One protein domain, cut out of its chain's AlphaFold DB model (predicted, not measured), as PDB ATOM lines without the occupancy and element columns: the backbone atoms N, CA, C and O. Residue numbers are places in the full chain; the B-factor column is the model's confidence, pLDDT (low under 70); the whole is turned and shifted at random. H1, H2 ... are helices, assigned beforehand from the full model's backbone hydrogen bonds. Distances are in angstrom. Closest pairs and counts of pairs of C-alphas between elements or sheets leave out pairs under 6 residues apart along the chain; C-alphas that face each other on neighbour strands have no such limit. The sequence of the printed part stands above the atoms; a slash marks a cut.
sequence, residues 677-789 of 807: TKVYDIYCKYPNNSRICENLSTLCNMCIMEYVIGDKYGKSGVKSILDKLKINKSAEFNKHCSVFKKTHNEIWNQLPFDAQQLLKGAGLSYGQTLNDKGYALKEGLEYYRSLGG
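Overview. This is residues 677 to 789 of the 807 residues of an uncharacterized protein of Bacteroides sp. 4_1_36 (UniProt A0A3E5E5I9). Four helices, H2, H3, H5 and H8, make an elongated up-and-down bundle, each running against the one before, with H1 and H4 packed on it near one end and H6 and H7 loosely placed at the other. The printed part has 113 residues with eight named helices, H1 to H8 along the chain, and no named strand: all helix. It is compact, with a radius of gyration of the C-alphas of 15.0 A and spans of 49 by 27 by 20 A.

Arrangement. H1, residues 677 to 685, forms a helical hairpin with H2, residues 690 to 709, touching its residues 692 to 696 alone; the closest C-alphas, of Val 679 and Leu 696, are 6.1 A apart. H2, the hub, has a kink of 29 degrees near residue 703. It forms a second hairpin with H3, residues 715 to 727, at a steep tilt of 44 degrees; C-alphas 707 and 715 are closest, 4.9 A. H4, residues 731 to 736, touches H2, closest at C-alphas 733 and 693, 4.9 A. H5, residues 738 to 750, touches H8, residues 772 to 788, closest at C-alphas 740 and 784, 4.9 A. H8 touches H2, opposite ways at a shallow tilt of 16 degrees, closest at C-alphas 776 and 709, 4.9 A. H6, residues 753 to 759, is close but not clearly touching H8, with C-alphas 759 and 778 closest, 5.9 A. H7, residues 762 to 765, is apart from H5. Every O i to N i+4 pair is within hydrogen-bond range in H3, H5, H6 and H8, against 4 of 5 in H1, 15 of 16 in H2 and 0 of 2 in H4, where 2 of 3 O i to N i+3 pairs are; H7 is too short for an i+4 pair.

Along the chain. H1 begins at C-alpha 677 (27.017, 27.757, -47.212). H2 is 26.9 A long, H3 18.7 A, H5 18.5 A and H8 24.0 A, ending at C-alpha 788 (45.934, 31.721, -49.909).

Size, cuts and confidence. The farthest C-alphas, of Lys 685 and Tyr 766, are 48.9 A apart. The printed part has no cut, and no link is long. Mean pLDDT of the printed part is 84.9; residues 761 to 768 are under 70.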
ATOM      1  N   THR A 677      27.406  28.973 -47.947       90.38
ATOM      2  CA  THR A 677      27.017  27.757 -47.212       90.38
ATOM      3  C   THR A 677      26.699  26.608 -48.161       90.38
ATOM      4  O   THR A 677      27.277  25.535 -48.033       90.38
ATOM      5  N   LYS A 678      25.838  26.842 -49.158       89.81
ATOM      6  CA  LYS A 678      25.417  25.791 -50.093       89.81
ATOM      7  C   LYS A 678      26.571  25.256 -50.945       89.81
ATOM      8  O   LYS A 678      26.720  24.047 -51.067       89.81
ATOM      9  N   VAL A 679      27.415  26.129 -51.501       89.81
ATOM     10  CA  VAL A 679      28.581  25.700 -52.297       89.81
ATOM     11  C   VAL A 679      29.611  24.987 -51.419       89.81
ATOM     12  O   VAL A 679      30.221  24.019 -51.867       89.81
ATOM     13  N   TYR A 680      29.777  25.398 -50.160       90.75
ATOM     14  CA  TYR A 680      30.640  24.696 -49.212       90.75
ATOM     15  C   TYR A 680      30.110  23.298 -48.850       90.75
ATOM     16  O   TYR A 680      30.894  22.353 -48.769       90.75
ATOM     17  N   ASP A 681      28.795  23.130 -48.693       89.81
ATOM     18  CA  ASP A 681      28.182  21.817 -48.454       89.81
ATOM     19  C   ASP A 681      28.385  20.873 -49.653       89.81
ATOM     20  O   ASP A 681      28.662  19.683 -49.474       89.81
ATOM     21  N   ILE A 682      28.315  21.404 -50.879       88.56
ATOM     22  CA  ILE A 682      28.641  20.665 -52.108       88.56
ATOM     23  C   ILE A 682      30.138  20.316 -52.145       88.56
ATOM     24  O   ILE A 682      30.501  19.172 -52.420       88.56
ATOM     25  N   TYR A 683      31.016  21.266 -51.815       89.12
ATOM     26  CA  TYR A 683      32.461  21.043 -51.728       89.12
ATOM     27  C   TYR A 683      32.824  19.946 -50.722       89.12
ATOM     28  O   TYR A 683      33.670  19.110 -51.021       89.12
ATOM     29  N   CYS A 684      32.154  19.877 -49.568       88.50
ATOM     30  CA  CYS A 684      32.386  18.807 -48.593       88.50
ATOM     31  C   CYS A 684      32.142  17.408 -49.182       88.50
ATOM     32  O   CYS A 684      32.801  16.452 -48.779       88.50
ATOM     33  N   LYS A 685      31.211  17.282 -50.136       85.81
ATOM     34  CA  LYS A 685      30.918  16.022 -50.835       85.81
ATOM     35  C   LYS A 685      31.868  15.774 -52.009       85.81
ATOM     36  O   LYS A 685      32.224  14.629 -52.270       85.81
ATOM     37  N   TYR A 686      32.292  16.835 -52.696       86.06
ATOM     38  CA  TYR A 686      33.103  16.770 -53.918       86.06
ATOM     39  C   TYR A 686      34.332  17.694 -53.848       86.06
ATOM     40  O   TYR A 686      34.479  18.608 -54.666       86.06
ATOM     41  N   PRO A 687      35.259  17.455 -52.902       85.38
ATOM     42  CA  PRO A 687      36.314  18.412 -52.572       85.38
ATOM     43  C   PRO A 687      37.340  18.613 -53.692       85.38
ATOM     44  O   PRO A 687      38.046  19.612 -53.693       85.38
ATOM     45  N   ASN A 688      37.433  17.691 -54.654       84.69
ATOM     46  CA  ASN A 688      38.403  17.745 -55.754       84.69
ATOM     47  C   ASN A 688      37.793  18.154 -57.107       84.69
ATOM     48  O   ASN A 688      38.454  18.028 -58.133       84.69
ATOM     49  N   ASN A 689      36.538  18.611 -57.149       84.56
ATOM     50  CA  ASN A 689      35.946  19.119 -58.387       84.56
ATOM     51  C   ASN A 689      36.430  20.556 -58.646       84.56
ATOM     52  O   ASN A 689      36.205  21.448 -57.824       84.56
ATOM     53  N   SER A 690      37.077  20.777 -59.795       86.00
ATOM     54  CA  SER A 690      37.725  22.055 -60.116       86.00
ATOM     55  C   SER A 690      36.741  23.226 -60.160       86.00
ATOM     56  O   SER A 690      36.990  24.258 -59.544       86.00
ATOM     57  N   ARG A 691      35.569  23.038 -60.783       85.00
ATOM     58  CA  ARG A 691      34.543  24.082 -60.914       85.00
ATOM     59  C   ARG A 691      33.932  24.463 -59.568       85.00
ATOM     60  O   ARG A 691      33.696  25.646 -59.320       85.00
ATOM     61  N   ILE A 692      33.687  23.491 -58.685       88.06
ATOM     62  CA  ILE A 692      33.231  23.780 -57.315       88.06
ATOM     63  C   ILE A 692      34.300  24.572 -56.567       88.06
ATOM     64  O   ILE A 692      33.976  25.564 -55.924       88.06
ATOM     65  N   CYS A 693      35.563  24.156 -56.660       89.44
ATOM     66  CA  CYS A 693      36.670  24.829 -55.988       89.44
ATOM     67  C   CYS A 693      36.847  26.273 -56.471       89.44
ATOM     68  O   CYS A 693      36.999  27.177 -55.651       89.44
ATOM     69  N   GLU A 694      36.763  26.503 -57.781       89.81
ATOM     70  CA  GLU A 694      36.802  27.829 -58.393       89.81
ATOM     71  C   GLU A 694      35.648  28.714 -57.891       89.81
ATOM     72  O   GLU A 694      35.877  29.812 -57.373       89.81
ATOM     73  N   ASN A 695      34.408  28.214 -57.943       88.25
ATOM     74  CA  ASN A 695      33.233  28.956 -57.475       88.25
ATOM     75  C   ASN A 695      33.271  29.214 -55.964       88.25
ATOM     76  O   ASN A 695      32.958  30.319 -55.520       88.25
ATOM     77  N   LEU A 696      33.701  28.230 -55.169       91.62
ATOM     78  CA  LEU A 696      33.879  28.379 -53.728       91.62
ATOM     79  C   LEU A 696      34.953  29.423 -53.420       91.62
ATOM     80  O   LEU A 696      34.722  30.290 -52.583       91.62
ATOM     81  N   SER A 697      36.097  29.390 -54.112       90.75
ATOM     82  CA  SER A 697      37.175  30.363 -53.907       90.75
ATOM     83  C   SER A 697      36.718  31.790 -54.232       90.75
ATOM     84  O   SER A 697      36.959  32.719 -53.458       90.75
ATOM     85  N   THR A 698      35.947  31.945 -55.309       89.69
ATOM     86  CA  THR A 698      35.360  33.221 -55.725       89.69
ATOM     87  C   THR A 698      34.331  33.714 -54.703       89.69
ATOM     88  O   THR A 698      34.380  34.875 -54.290       89.69
ATOM     89  N   LEU A 699      33.434  32.841 -54.227       90.44
ATOM     90  CA  LEU A 699      32.459  33.168 -53.180       90.44
ATOM     91  C   LEU A 699      33.132  33.523 -51.855       90.44
ATOM     92  O   LEU A 699      32.743  34.509 -51.235       90.44
ATOM     93  N   CYS A 700      34.162  32.787 -51.434       92.44
ATOM     94  CA  CYS A 700      34.973  33.143 -50.275       92.44
ATOM     95  C   CYS A 700      35.590  34.533 -50.452       92.44
ATOM     96  O   CYS A 700      35.508  35.350 -49.539       92.44
ATOM     97  N   ASN A 701      36.148  34.828 -51.632       91.12
ATOM     98  CA  ASN A 701      36.775  36.115 -51.915       91.12
ATOM     99  C   ASN A 701      35.774  37.272 -51.796       91.12
ATOM    100  O   ASN A 701      36.049  38.257 -51.109       91.12
ATOM    101  N   MET A 702      34.592  37.114 -52.397       90.12
ATOM    102  CA  MET A 702      33.496  38.078 -52.300       90.12
ATOM    103  C   MET A 702      32.974  38.222 -50.864       90.12
ATOM    104  O   MET A 702      32.758  39.338 -50.395       90.12
ATOM    105  N   CYS A 703      32.787  37.113 -50.146       91.50
ATOM    106  CA  CYS A 703      32.240  37.115 -48.791       91.50
ATOM    107  C   CYS A 703      33.209  37.702 -47.755       91.50
ATOM    108  O   CYS A 703      32.753  38.365 -46.826       91.50
ATOM    109  N   ILE A 704      34.524  37.516 -47.912       92.19
ATOM    110  CA  ILE A 704      35.522  38.185 -47.063       92.19
ATOM    111  C   ILE A 704      35.412  39.702 -47.239       92.19
ATOM    112  O   ILE A 704      35.285  40.422 -46.250       92.19
ATOM    113  N   MET A 705      35.378  40.184 -48.482       90.25
ATOM    114  CA  MET A 705      35.277  41.616 -48.758       90.25
ATOM    115  C   MET A 705      33.956  42.212 -48.247       90.25
ATOM    116  O   MET A 705      33.950  43.223 -47.550       90.25
ATOM    117  N   GLU A 706      32.826  41.574 -48.551       91.06
ATOM    118  CA  GLU A 706      31.499  42.120 -48.257       91.06
ATOM    119  C   GLU A 706      31.075  41.948 -46.789       91.06
ATOM    120  O   GLU A 706      30.501  42.868 -46.209       91.06
ATOM    121  N   TYR A 707      31.336  40.788 -46.178       92.12
ATOM    122  CA  TYR A 707      30.834  40.465 -44.836       92.12
ATOM    123  C   TYR A 707      31.893  40.598 -43.746       92.12
ATOM    124  O   TYR A 707      31.558  41.029 -42.646       92.12
ATOM    125  N   VAL A 708      33.152  40.225 -44.009       90.31
ATOM    126  CA  VAL A 708      34.211  40.310 -42.988       90.31
ATOM    127  C   VAL A 708      34.763  41.730 -42.907       90.31
ATOM    128  O   VAL A 708      34.697  42.321 -41.833       90.31
ATOM    129  N   ILE A 709      35.235  42.283 -44.030       89.12
ATOM    130  CA  ILE A 709      35.799  43.641 -44.113       89.12
ATOM    131  C   ILE A 709      34.682  44.692 -44.100       89.12
ATOM    132  O   ILE A 709      34.751  45.652 -43.336       89.12
ATOM    133  N   GLY A 710      33.633  44.499 -44.909       86.38
ATOM    134  CA  GLY A 710      32.470  45.393 -44.984       86.38
ATOM    135  C   GLY A 710      31.519  45.338 -43.781       86.38
ATOM    136  O   GLY A 710      30.573  46.119 -43.730       86.38
ATOM    137  N   ASP A 711      31.765  44.431 -42.829       85.81
ATOM    138  CA  ASP A 711      31.018  44.259 -41.574       85.81
ATOM    139  C   ASP A 711      29.491  44.089 -41.743       85.81
ATOM    140  O   ASP A 711      28.676  44.601 -40.976       85.81
ATOM    141  N   LYS A 712      29.078  43.355 -42.782       89.19
ATOM    142  CA  LYS A 712      27.663  43.120 -43.105       89.19
ATOM    143  C   LYS A 712      27.024  42.047 -42.210       89.19
ATOM    144  O   LYS A 712      27.651  41.054 -41.830       89.19
ATOM    145  N   TYR A 713      25.723  42.195 -41.938       82.44
ATOM    146  CA  TYR A 713      24.912  41.189 -41.239       82.44
ATOM    147  C   TYR A 713      25.040  39.805 -41.905       82.44
ATOM    148  O   TYR A 713      24.815  39.670 -43.107       82.44
ATOM    149  N   GLY A 714      25.420  38.783 -41.126       82.56
ATOM    150  CA  GLY A 714      25.772  37.435 -41.612       82.56
ATOM    151  C   GLY A 714      27.262  37.070 -41.488       82.56
ATOM    152  O   GLY A 714      27.630  35.917 -41.719       82.56
ATOM    153  N   LYS A 715      28.112  38.017 -41.059       87.62
ATOM    154  CA  LYS A 715      29.562  37.853 -40.838       87.62
ATOM    155  C   LYS A 715      29.958  36.604 -40.042       87.62
ATOM    156  O   LYS A 715      30.891  35.911 -40.436       87.62
ATOM    157  N   SER A 716      29.266  36.285 -38.946       86.25
ATOM    158  CA  SER A 716      29.587  35.121 -38.099       86.25
ATOM    159  C   SER A 716      29.434  33.785 -38.836       86.25
ATOM    160  O   SER A 716      30.281  32.904 -38.692       86.25
ATOM    161  N   GLY A 717      28.398  33.649 -39.671       87.81
ATOM    162  CA  GLY A 717      28.179  32.461 -40.499       87.81
ATOM    163  C   GLY A 717      29.248  32.302 -41.582       87.81
ATOM    164  O   GLY A 717      29.778  31.209 -41.765       87.81
ATOM    165  N   VAL A 718      29.626  33.408 -42.236       90.31
ATOM    166  CA  VAL A 718      30.726  33.432 -43.214       90.31
ATOM    167  C   VAL A 718      32.039  32.997 -42.562       90.31
ATOM    168  O   VAL A 718      32.673  32.069 -43.057       90.31
ATOM    169  N   LYS A 719      32.417  33.596 -41.423       91.38
ATOM    170  CA  LYS A 719      33.640  33.234 -40.684       91.38
ATOM    171  C   LYS A 719      33.691  31.752 -40.333       91.38
ATOM    172  O   LYS A 719      34.689  31.103 -40.613       91.38
ATOM    173  N   SER A 720      32.585  31.195 -39.831       92.62
ATOM    174  CA  SER A 720      32.507  29.769 -39.493       92.62
ATOM    175  C   SER A 720      32.832  28.860 -40.685       92.62
ATOM    176  O   SER A 720      33.532  27.861 -40.520       92.62
ATOM    177  N   ILE A 721      32.365  29.197 -41.892       91.69
ATOM    178  CA  ILE A 721      32.677  28.433 -43.109       91.69
ATOM    179  C   ILE A 721      34.139  28.627 -43.520       91.69
ATOM    180  O   ILE A 721      34.811  27.648 -43.835       91.69
ATOM    181  N   LEU A 722      34.653  29.860 -43.477       92.00
ATOM    182  CA  LEU A 722      36.050  30.156 -43.813       92.00
ATOM    183  C   LEU A 722      37.030  29.447 -42.865       92.00
ATOM    184  O   LEU A 722      38.026  28.893 -43.328       92.00
ATOM    185  N   ASP A 723      36.732  29.404 -41.566       91.50
ATOM    186  CA  ASP A 723      37.528  28.691 -40.561       91.50
ATOM    187  C   ASP A 723      37.530  27.179 -40.816       91.50
ATOM    188  O   ASP A 723      38.585  26.542 -40.783       91.50
ATOM    189  N   LYS A 724      36.365  26.598 -41.136       91.25
ATOM    190  CA  LYS A 724      36.258  25.176 -41.500       91.25
ATOM    191  C   LYS A 724      37.020  24.857 -42.788       91.25
ATOM    192  O   LYS A 724      37.715  23.841 -42.846       91.25
ATOM    193  N   LEU A 725      36.923  25.723 -43.796       89.94
ATOM    194  CA  LEU A 725      37.606  25.560 -45.078       89.94
ATOM    195  C   LEU A 725      39.124  25.691 -44.932       89.94
ATOM    196  O   LEU A 725      39.854  24.903 -45.520       89.94
ATOM    197  N   LYS A 726      39.607  26.625 -44.101       86.44
ATOM    198  CA  LYS A 726      41.035  26.821 -43.800       86.44
ATOM    199  C   LYS A 726      41.713  25.539 -43.314       86.44
ATOM    200  O   LYS A 726      42.878  25.316 -43.638       86.44
ATOM    201  N   ILE A 727      40.988  24.720 -42.553       85.12
ATOM    202  CA  ILE A 727      41.486  23.464 -41.982       85.12
ATOM    203  C   ILE A 727      41.321  22.294 -42.969       85.12
ATOM    204  O   ILE A 727      42.137  21.379 -42.963       85.12
ATOM    205  N   ASN A 728      40.323  22.341 -43.859       85.31
ATOM    206  CA  ASN A 728      39.954  21.238 -44.757       85.31
ATOM    207  C   ASN A 728      40.120  21.594 -46.247       85.31
ATOM    208  O   ASN A 728      39.205  21.403 -47.057       85.31
ATOM    209  N   LYS A 729      41.284  22.135 -46.622       88.56
ATOM    210  CA  LYS A 729      41.594  22.466 -48.023       88.56
ATOM    211  C   LYS A 729      41.978  21.217 -48.808       88.56
ATOM    212  O   LYS A 729      42.916  20.511 -48.442       88.56
ATOM    213  N   SER A 730      41.294  20.983 -49.917       89.44
ATOM    214  CA  SER A 730      41.655  19.944 -50.869       89.44
ATOM    215  C   SER A 730      42.841  20.375 -51.730       89.44
ATOM    216  O   SER A 730      43.171  21.562 -51.839       89.44
ATOM    217  N   ALA A 731      43.483  19.401 -52.374       87.56
ATOM    218  CA  ALA A 731      44.557  19.678 -53.322       87.56
ATOM    219  C   ALA A 731      44.062  20.527 -54.506       87.56
ATOM    220  O   ALA A 731      44.772  21.430 -54.943       87.56
ATOM    221  N   GLU A 732      42.838  20.280 -54.985       90.56
ATOM    222  CA  GLU A 732      42.242  21.048 -56.082       90.56
ATOM    223  C   GLU A 732      41.888  22.478 -55.659       90.56
ATOM    224  O   GLU A 732      42.190  23.420 -56.386       90.56
ATOM    225  N   PHE A 733      41.339  22.673 -54.457       90.06
ATOM    226  CA  PHE A 733      41.028  24.007 -53.939       90.06
ATOM    227  C   PHE A 733      42.275  24.891 -53.851       90.06
ATOM    228  O   PHE A 733      42.234  26.062 -54.224       90.06
ATOM    229  N   ASN A 734      43.413  24.314 -53.451       88.31
ATOM    230  CA  ASN A 734      44.683  25.037 -53.400       88.31
ATOM    231  C   ASN A 734      45.140  25.571 -54.771       88.31
ATOM    232  O   ASN A 734      45.818  26.597 -54.806       88.31
ATOM    233  N   LYS A 735      44.745  24.948 -55.892       90.19
ATOM    234  CA  LYS A 735      45.055  25.466 -57.240       90.19
ATOM    235  C   LYS A 735      44.335  26.784 -57.538       90.19
ATOM    236  O   LYS A 735      44.855  27.609 -58.282       90.19
ATOM    237  N   HIS A 736      43.185  27.010 -56.902       89.56
ATOM    238  CA  HIS A 736      42.354  28.208 -57.061       89.56
ATOM    239  C   HIS A 736      42.634  29.290 -56.004       89.56
ATOM    240  O   HIS A 736      42.091  30.390 -56.063       89.56
ATOM    241  N   CYS A 737      43.535  29.036 -55.048       87.12
ATOM    242  CA  CYS A 737      43.856  29.968 -53.960       87.12
ATOM    243  C   CYS A 737      44.631  31.229 -54.387       87.12
ATOM    244  O   CYS A 737      44.780  32.158 -53.586       87.12
ATOM    245  N   SER A 738      45.117  31.292 -55.632       86.38
ATOM    246  CA  SER A 738      45.824  32.461 -56.176       86.38
ATOM    247  C   SER A 738      44.972  33.734 -56.129       86.38
ATOM    248  O   SER A 738      45.518  34.818 -55.903       86.38
ATOM    249  N   VAL A 739      43.640  33.602 -56.230       89.19
ATOM    250  CA  VAL A 739      42.689  34.713 -56.093       89.19
ATOM    251  C   VAL A 739      42.842  35.423 -54.747       89.19
ATOM    252  O   VAL A 739      42.883  36.648 -54.705       89.19
ATOM    253  N   PHE A 740      43.044  34.685 -53.651       90.88
ATOM    254  CA  PHE A 740      43.193  35.276 -52.320       90.88
ATOM    255  C   PHE A 740      44.521  36.014 -52.159       90.88
ATOM    256  O   PHE A 740      44.554  37.079 -51.547       90.88
ATOM    257  N   LYS A 741      45.614  35.481 -52.725       87.88
ATOM    258  CA  LYS A 741      46.929  36.148 -52.714       87.88
ATOM    259  C   LYS A 741      46.897  37.443 -53.514       87.88
ATOM    260  O   LYS A 741      47.420  38.455 -53.054       87.88
ATOM    261  N   LYS A 742      46.252  37.413 -54.681       88.00
ATOM    262  CA  LYS A 742      46.057  38.590 -55.525       88.00
ATOM    263  C   LYS A 742      45.244  39.660 -54.791       88.00
ATOM    264  O   LYS A 742      45.772  40.748 -54.585       88.00
ATOM    265  N   THR A 743      44.045  39.327 -54.302       89.44
ATOM    266  CA  THR A 743      43.189  40.278 -53.569       89.44
ATOM    267  C   THR A 743      43.873  40.809 -52.307       89.44
ATOM    268  O   THR A 743      43.820  42.005 -52.035       89.44
ATOM    269  N   HIS A 744      44.568  39.953 -51.547       90.25
ATOM    270  CA  HIS A 744      45.347  40.390 -50.388       90.25
ATOM    271  C   HIS A 744      46.390  41.434 -50.777       90.25
ATOM    272  O   HIS A 744      46.449  42.478 -50.143       90.25
ATOM    273  N   ASN A 745      47.210  41.162 -51.795       87.06
ATOM    274  CA  ASN A 745      48.272  42.072 -52.218       87.06
ATOM    275  C   ASN A 745      47.713  43.371 -52.808       87.06
ATOM    276  O   ASN A 745      48.270  44.432 -52.550       87.06
ATOM    277  N   GLU A 746      46.609  43.305 -53.553       88.12
ATOM    278  CA  GLU A 746      45.910  44.485 -54.070       88.12
ATOM    279  C   GLU A 746      45.423  45.389 -52.935       88.12
ATOM    280  O   GLU A 746      45.715  46.583 -52.945       88.12
ATOM    281  N   ILE A 747      44.752  44.824 -51.927       88.12
ATOM    282  CA  ILE A 747      44.311  45.579 -50.749       88.12
ATOM    283  C   ILE A 747      45.529  46.076 -49.961       88.12
ATOM    284  O   ILE A 747      45.591  47.249 -49.612       88.12
ATOM    285  N   TRP A 748      46.515  45.214 -49.705       87.12
ATOM    286  CA  TRP A 748      47.697  45.525 -48.897       87.12
ATOM    287  C   TRP A 748      48.515  46.679 -49.485       87.12
ATOM    288  O   TRP A 748      48.865  47.611 -48.766       87.12
ATOM    289  N   ASN A 749      48.767  46.659 -50.795       85.88
ATOM    290  CA  ASN A 749      49.561  47.676 -51.484       85.88
ATOM    291  C   ASN A 749      48.841  49.026 -51.607       85.88
ATOM    292  O   ASN A 749      49.499  50.047 -51.782       85.88
ATOM    293  N   GLN A 750      47.508  49.051 -51.504       87.88
ATOM    294  CA  GLN A 750      46.728  50.293 -51.458       87.88
ATOM    295  C   GLN A 750      46.744  50.959 -50.075       87.88
ATOM    296  O   GLN A 750      46.318  52.107 -49.942       87.88
ATOM    297  N   LEU A 751      47.224  50.269 -49.034       84.31
ATOM    298  CA  LEU A 751      47.288  50.826 -47.688       84.31
ATOM    299  C   LEU A 751      48.531  51.708 -47.515       84.31
ATOM    300  O   LEU A 751      49.632  51.273 -47.866       84.31
ATOM    301  N   PRO A 752      48.398  52.899 -46.902       82.69
ATOM    302  CA  PRO A 752      49.538  53.705 -46.478       82.69
ATOM    303  C   PRO A 752      50.490  52.916 -45.573       82.69
ATOM    304  O   PRO A 752      50.053  52.051 -44.809       82.69
ATOM    305  N   PHE A 753      51.781  53.256 -45.607       76.00
ATOM    306  CA  PHE A 753      52.817  52.572 -44.822       76.00
ATOM    307  C   PHE A 753      52.463  52.486 -43.328       76.00
ATOM    308  O   PHE A 753      52.540  51.407 -42.742       76.00
ATOM    309  N   ASP A 754      51.967  53.577 -42.741       76.12
ATOM    310  CA  ASP A 754      51.569  53.620 -41.327       76.12
ATOM    311  C   ASP A 754      50.435  52.628 -41.007       76.12
ATOM    312  O   ASP A 754      50.469  51.932 -39.991       76.12
ATOM    313  N   ALA A 755      49.464  52.476 -41.916       79.12
ATOM    314  CA  ALA A 755      48.376  51.507 -41.779       79.12
ATOM    315  C   ALA A 755      48.880  50.057 -41.904       79.12
ATOM    316  O   ALA A 755      48.438  49.183 -41.156       79.12
ATOM    317  N   GLN A 756      49.847  49.796 -42.790       79.00
ATOM    318  CA  GLN A 756      50.488  48.483 -42.908       79.00
ATOM    319  C   GLN A 756      51.259  48.098 -41.632       79.00
ATOM    320  O   GLN A 756      51.182  46.947 -41.192       79.00
ATOM    321  N   GLN A 757      51.971  49.047 -41.008       75.88
ATOM    322  CA  GLN A 757      52.694  48.824 -39.747       75.88
ATOM    323  C   GLN A 757      51.739  48.555 -38.573       75.88
ATOM    324  O   GLN A 757      51.959  47.635 -37.779       75.88
ATOM    325  N   LEU A 758      50.626  49.290 -38.506       78.19
ATOM    326  CA  LEU A 758      49.551  49.066 -37.534       78.19
ATOM    327  C   LEU A 758      48.931  47.667 -37.658       78.19
ATOM    328  O   LEU A 758      48.782  46.959 -36.659       78.19
ATOM    329  N   LEU A 759      48.626  47.225 -38.880       79.00
ATOM    330  CA  LEU A 759      48.049  45.901 -39.136       79.00
ATOM    331  C   LEU A 759      49.023  44.755 -38.808       79.00
ATOM    332  O   LEU A 759      48.586  43.719 -38.301       79.00
ATOM    333  N   LYS A 760      50.336  44.963 -39.003       73.38
ATOM    334  CA  LYS A 760      51.417  44.034 -38.608       73.38
ATOM    335  C   LYS A 760      51.615  43.914 -37.089       73.38
ATOM    336  O   LYS A 760      52.339  43.028 -36.648       73.38
ATOM    337  N   GLY A 761      50.969  44.763 -36.286       67.62
ATOM    338  CA  GLY A 761      51.118  44.775 -34.826       67.62
ATOM    339  C   GLY A 761      52.278  45.638 -34.316       67.62
ATOM    340  O   GLY A 761      52.516  45.665 -33.112       67.62
ATOM    341  N   ALA A 762      52.953  46.389 -35.196       58.06
ATOM    342  CA  ALA A 762      54.027  47.321 -34.832       58.06
ATOM    343  C   ALA A 762      53.511  48.662 -34.258       58.06
ATOM    344  O   ALA A 762      54.298  49.491 -33.807       58.06
ATOM    345  N   GLY A 763      52.187  48.867 -34.203       56.16
ATOM    346  CA  GLY A 763      51.558  50.044 -33.579       56.16
ATOM    347  C   GLY A 763      51.852  50.206 -32.078       56.16
ATOM    348  O   GLY A 763      51.718  51.305 -31.538       56.16
ATOM    349  N   LEU A 764      52.335  49.145 -31.416       51.59
ATOM    350  CA  LEU A 764      52.797  49.182 -30.024       51.59
ATOM    351  C   LEU A 764      53.994  50.123 -29.809       51.59
ATOM    352  O   LEU A 764      54.178  50.613 -28.700       51.59
ATOM    353  N   SER A 765      54.767  50.429 -30.856       52.38
ATOM    354  CA  SER A 765      55.910  51.346 -30.769       52.38
ATOM    355  C   SER A 765      55.529  52.836 -30.837       52.38
ATOM    356  O   SER A 765      56.386  53.669 -30.564       52.38
ATOM    357  N   TYR A 766      54.267  53.183 -31.149       54.53
ATOM    358  CA  TYR A 766      53.806  54.578 -31.328       54.53
ATOM    359  C   TYR A 766      52.458  54.921 -30.652       54.53
ATOM    360  O   TYR A 766      51.920  56.005 -30.870       54.53
ATOM    361  N   GLY A 767      51.886  54.033 -29.826       61.41
ATOM    362  CA  GLY A 767      50.659  54.312 -29.054       61.41
ATOM    363  C   GLY A 767      49.355  54.374 -29.868       61.41
ATOM    364  O   GLY A 767      48.344  54.858 -29.365       61.41
ATOM    365  N   GLN A 768      49.357  53.888 -31.111       68.12
ATOM    366  CA  GLN A 768      48.189  53.877 -31.998       68.12
ATOM    367  C   GLN A 768      47.517  52.493 -32.008       68.12
ATOM    368  O   GLN A 768      48.193  51.465 -32.078       68.12
ATOM    369  N   THR A 769      46.182  52.456 -31.963       71.88
ATOM    370  CA  THR A 769      45.376  51.224 -32.008       71.88
ATOM    371  C   THR A 769      44.461  51.201 -33.234       71.88
ATOM    372  O   THR A 769      44.093  52.242 -33.778       71.88
ATOM    373  N   LEU A 770      44.101  50.001 -33.698       79.25
ATOM    374  CA  LEU A 770      43.122  49.842 -34.777       79.25
ATOM    375  C   LEU A 770      41.722  50.210 -34.260       79.25
ATOM    376  O   LEU A 770      41.361  49.854 -33.141       79.25
ATOM    377  N   ASN A 771      40.927  50.898 -35.081       83.88
ATOM    378  CA  ASN A 771      39.484  51.026 -34.853       83.88
ATOM    379  C   ASN A 771      38.749  49.775 -35.374       83.88
ATOM    380  O   ASN A 771      39.361  48.911 -36.004       83.88
ATOM    381  N   ASP A 772      37.437  49.683 -35.162       80.69
ATOM    382  CA  ASP A 772      36.651  48.493 -35.529       80.69
ATOM    383  C   ASP A 772      36.768  48.121 -37.019       80.69
ATOM    384  O   ASP A 772      36.908  46.946 -37.363       80.69
ATOM    385  N   LYS A 773      36.814  49.119 -37.914       83.06
ATOM    386  CA  LYS A 773      37.048  48.904 -39.354       83.06
ATOM    387  C   LYS A 773      38.466  48.402 -39.638       83.06
ATOM    388  O   LYS A 773      38.652  47.546 -40.498       83.06
ATOM    389  N   GLY A 774      39.461  48.902 -38.907       82.88
ATOM    390  CA  GLY A 774      40.846  48.438 -38.963       82.88
ATOM    391  C   GLY A 774      41.006  46.996 -38.478       82.88
ATOM    392  O   GLY A 774      41.731  46.227 -39.104       82.88
ATOM    393  N   TYR A 775      40.288  46.592 -37.425       84.00
ATOM    394  CA  TYR A 775      40.245  45.197 -36.974       84.00
ATOM    395  C   TYR A 775      39.535  44.284 -37.979       84.00
ATOM    396  O   TYR A 775      40.042  43.204 -38.272       84.00
ATOM    397  N   ALA A 776      38.415  44.722 -38.562       84.94
ATOM    398  CA  ALA A 776      37.708  43.980 -39.609       84.94
ATOM    399  C   ALA A 776      38.567  43.791 -40.875       84.94
ATOM    400  O   ALA A 776      38.609  42.699 -41.445       84.94
ATOM    401  N   LEU A 777      39.304  44.830 -41.281       87.25
ATOM    402  CA  LEU A 777      40.267  44.767 -42.381       87.25
ATOM    403  C   LEU A 777      41.427  43.814 -42.067       87.25
ATOM    404  O   LEU A 777      41.766  42.977 -42.902       87.25
ATOM    405  N   LYS A 778      42.005  43.905 -40.862       86.38
ATOM    406  CA  LYS A 778      43.062  42.993 -40.398       86.38
ATOM    407  C   LYS A 778      42.613  41.540 -40.477       86.38
ATOM    408  O   LYS A 778      43.312  40.700 -41.030       86.38
ATOM    409  N   GLU A 779      41.424  41.270 -39.965       87.50
ATOM    410  CA  GLU A 779      40.836  39.940 -39.945       87.50
ATOM    411  C   GLU A 779      40.543  39.420 -41.363       87.50
ATOM    412  O   GLU A 779      40.864  38.276 -41.681       87.50
ATOM    413  N   GLY A 780      40.011  40.259 -42.257       88.25
ATOM    414  CA  GLY A 780      39.813  39.898 -43.664       88.25
ATOM    415  C   GLY A 780      41.124  39.579 -44.394       88.25
ATOM    416  O   GLY A 780      41.209  38.573 -45.101       88.25
ATOM    417  N   LEU A 781      42.173  40.378 -44.170       87.44
ATOM    418  CA  LEU A 781      43.519  40.122 -44.695       87.44
ATOM    419  C   LEU A 781      44.112  38.821 -44.134       87.44
ATOM    420  O   LEU A 781      44.725  38.051 -44.871       87.44
ATOM    421  N   GLU A 782      43.881  38.514 -42.857       88.12
ATOM    422  CA  GLU A 782      44.285  37.239 -42.258       88.12
ATOM    423  C   GLU A 782      43.547  36.037 -42.873       88.12
ATOM    424  O   GLU A 782      44.171  34.991 -43.104       88.12
ATOM    425  N   TYR A 783      42.260  36.173 -43.208       90.38
ATOM    426  CA  TYR A 783      41.522  35.156 -43.962       90.38
ATOM    427  C   TYR A 783      42.095  34.960 -45.368       90.38
ATOM    428  O   TYR A 783      42.382  33.822 -45.743       90.38
ATOM    429  N   TYR A 784      42.355  36.038 -46.115       90.94
ATOM    430  CA  TYR A 784      42.992  35.929 -47.431       90.94
ATOM    431  C   TYR A 784      44.370  35.266 -47.364       90.94
ATOM    432  O   TYR A 784      44.671  34.376 -48.159       90.94
ATOM    433  N   ARG A 785      45.190  35.645 -46.379       86.88
ATOM    434  CA  ARG A 785      46.517  35.062 -46.153       86.88
ATOM    435  C   ARG A 785      46.438  33.569 -45.843       86.88
ATOM    436  O   ARG A 785      47.168  32.767 -46.419       86.88
ATOM    437  N   SER A 786      45.549  33.184 -44.931       85.94
ATOM    438  CA  SER A 786      45.439  31.795 -44.478       85.94
ATOM    439  C   SER A 786      44.823  30.856 -45.520       85.94
ATOM    440  O   SER A 786      45.300  29.730 -45.696       85.94
ATOM    441  N   LEU A 787      43.816  31.317 -46.264       88.19
ATOM    442  CA  LEU A 787      43.257  30.559 -47.382       88.19
ATOM    443  C   LEU A 787      44.248  30.493 -48.551       88.19
ATOM    444  O   LEU A 787      44.474  29.406 -49.084       88.19
ATOM    445  N   GLY A 788      44.919  31.608 -48.859       83.69
ATOM    446  CA  GLY A 788      45.934  31.721 -49.909       83.69
ATOM    447  C   GLY A 788      47.251  30.984 -49.639       83.69
ATOM    448  O   GLY A 788      48.005  30.741 -50.575       83.69
ATOM    449  N   GLY A 789      47.537  30.612 -48.387       77.19
ATOM    450  CA  GLY A 789      48.681  29.764 -48.032       77.19
ATOM    451  C   GLY A 789      50.060  30.413 -48.208       77.19
ATOM    452  O   GLY A 789      51.030  29.696 -48.420       77.19
TER     453      GLY A 789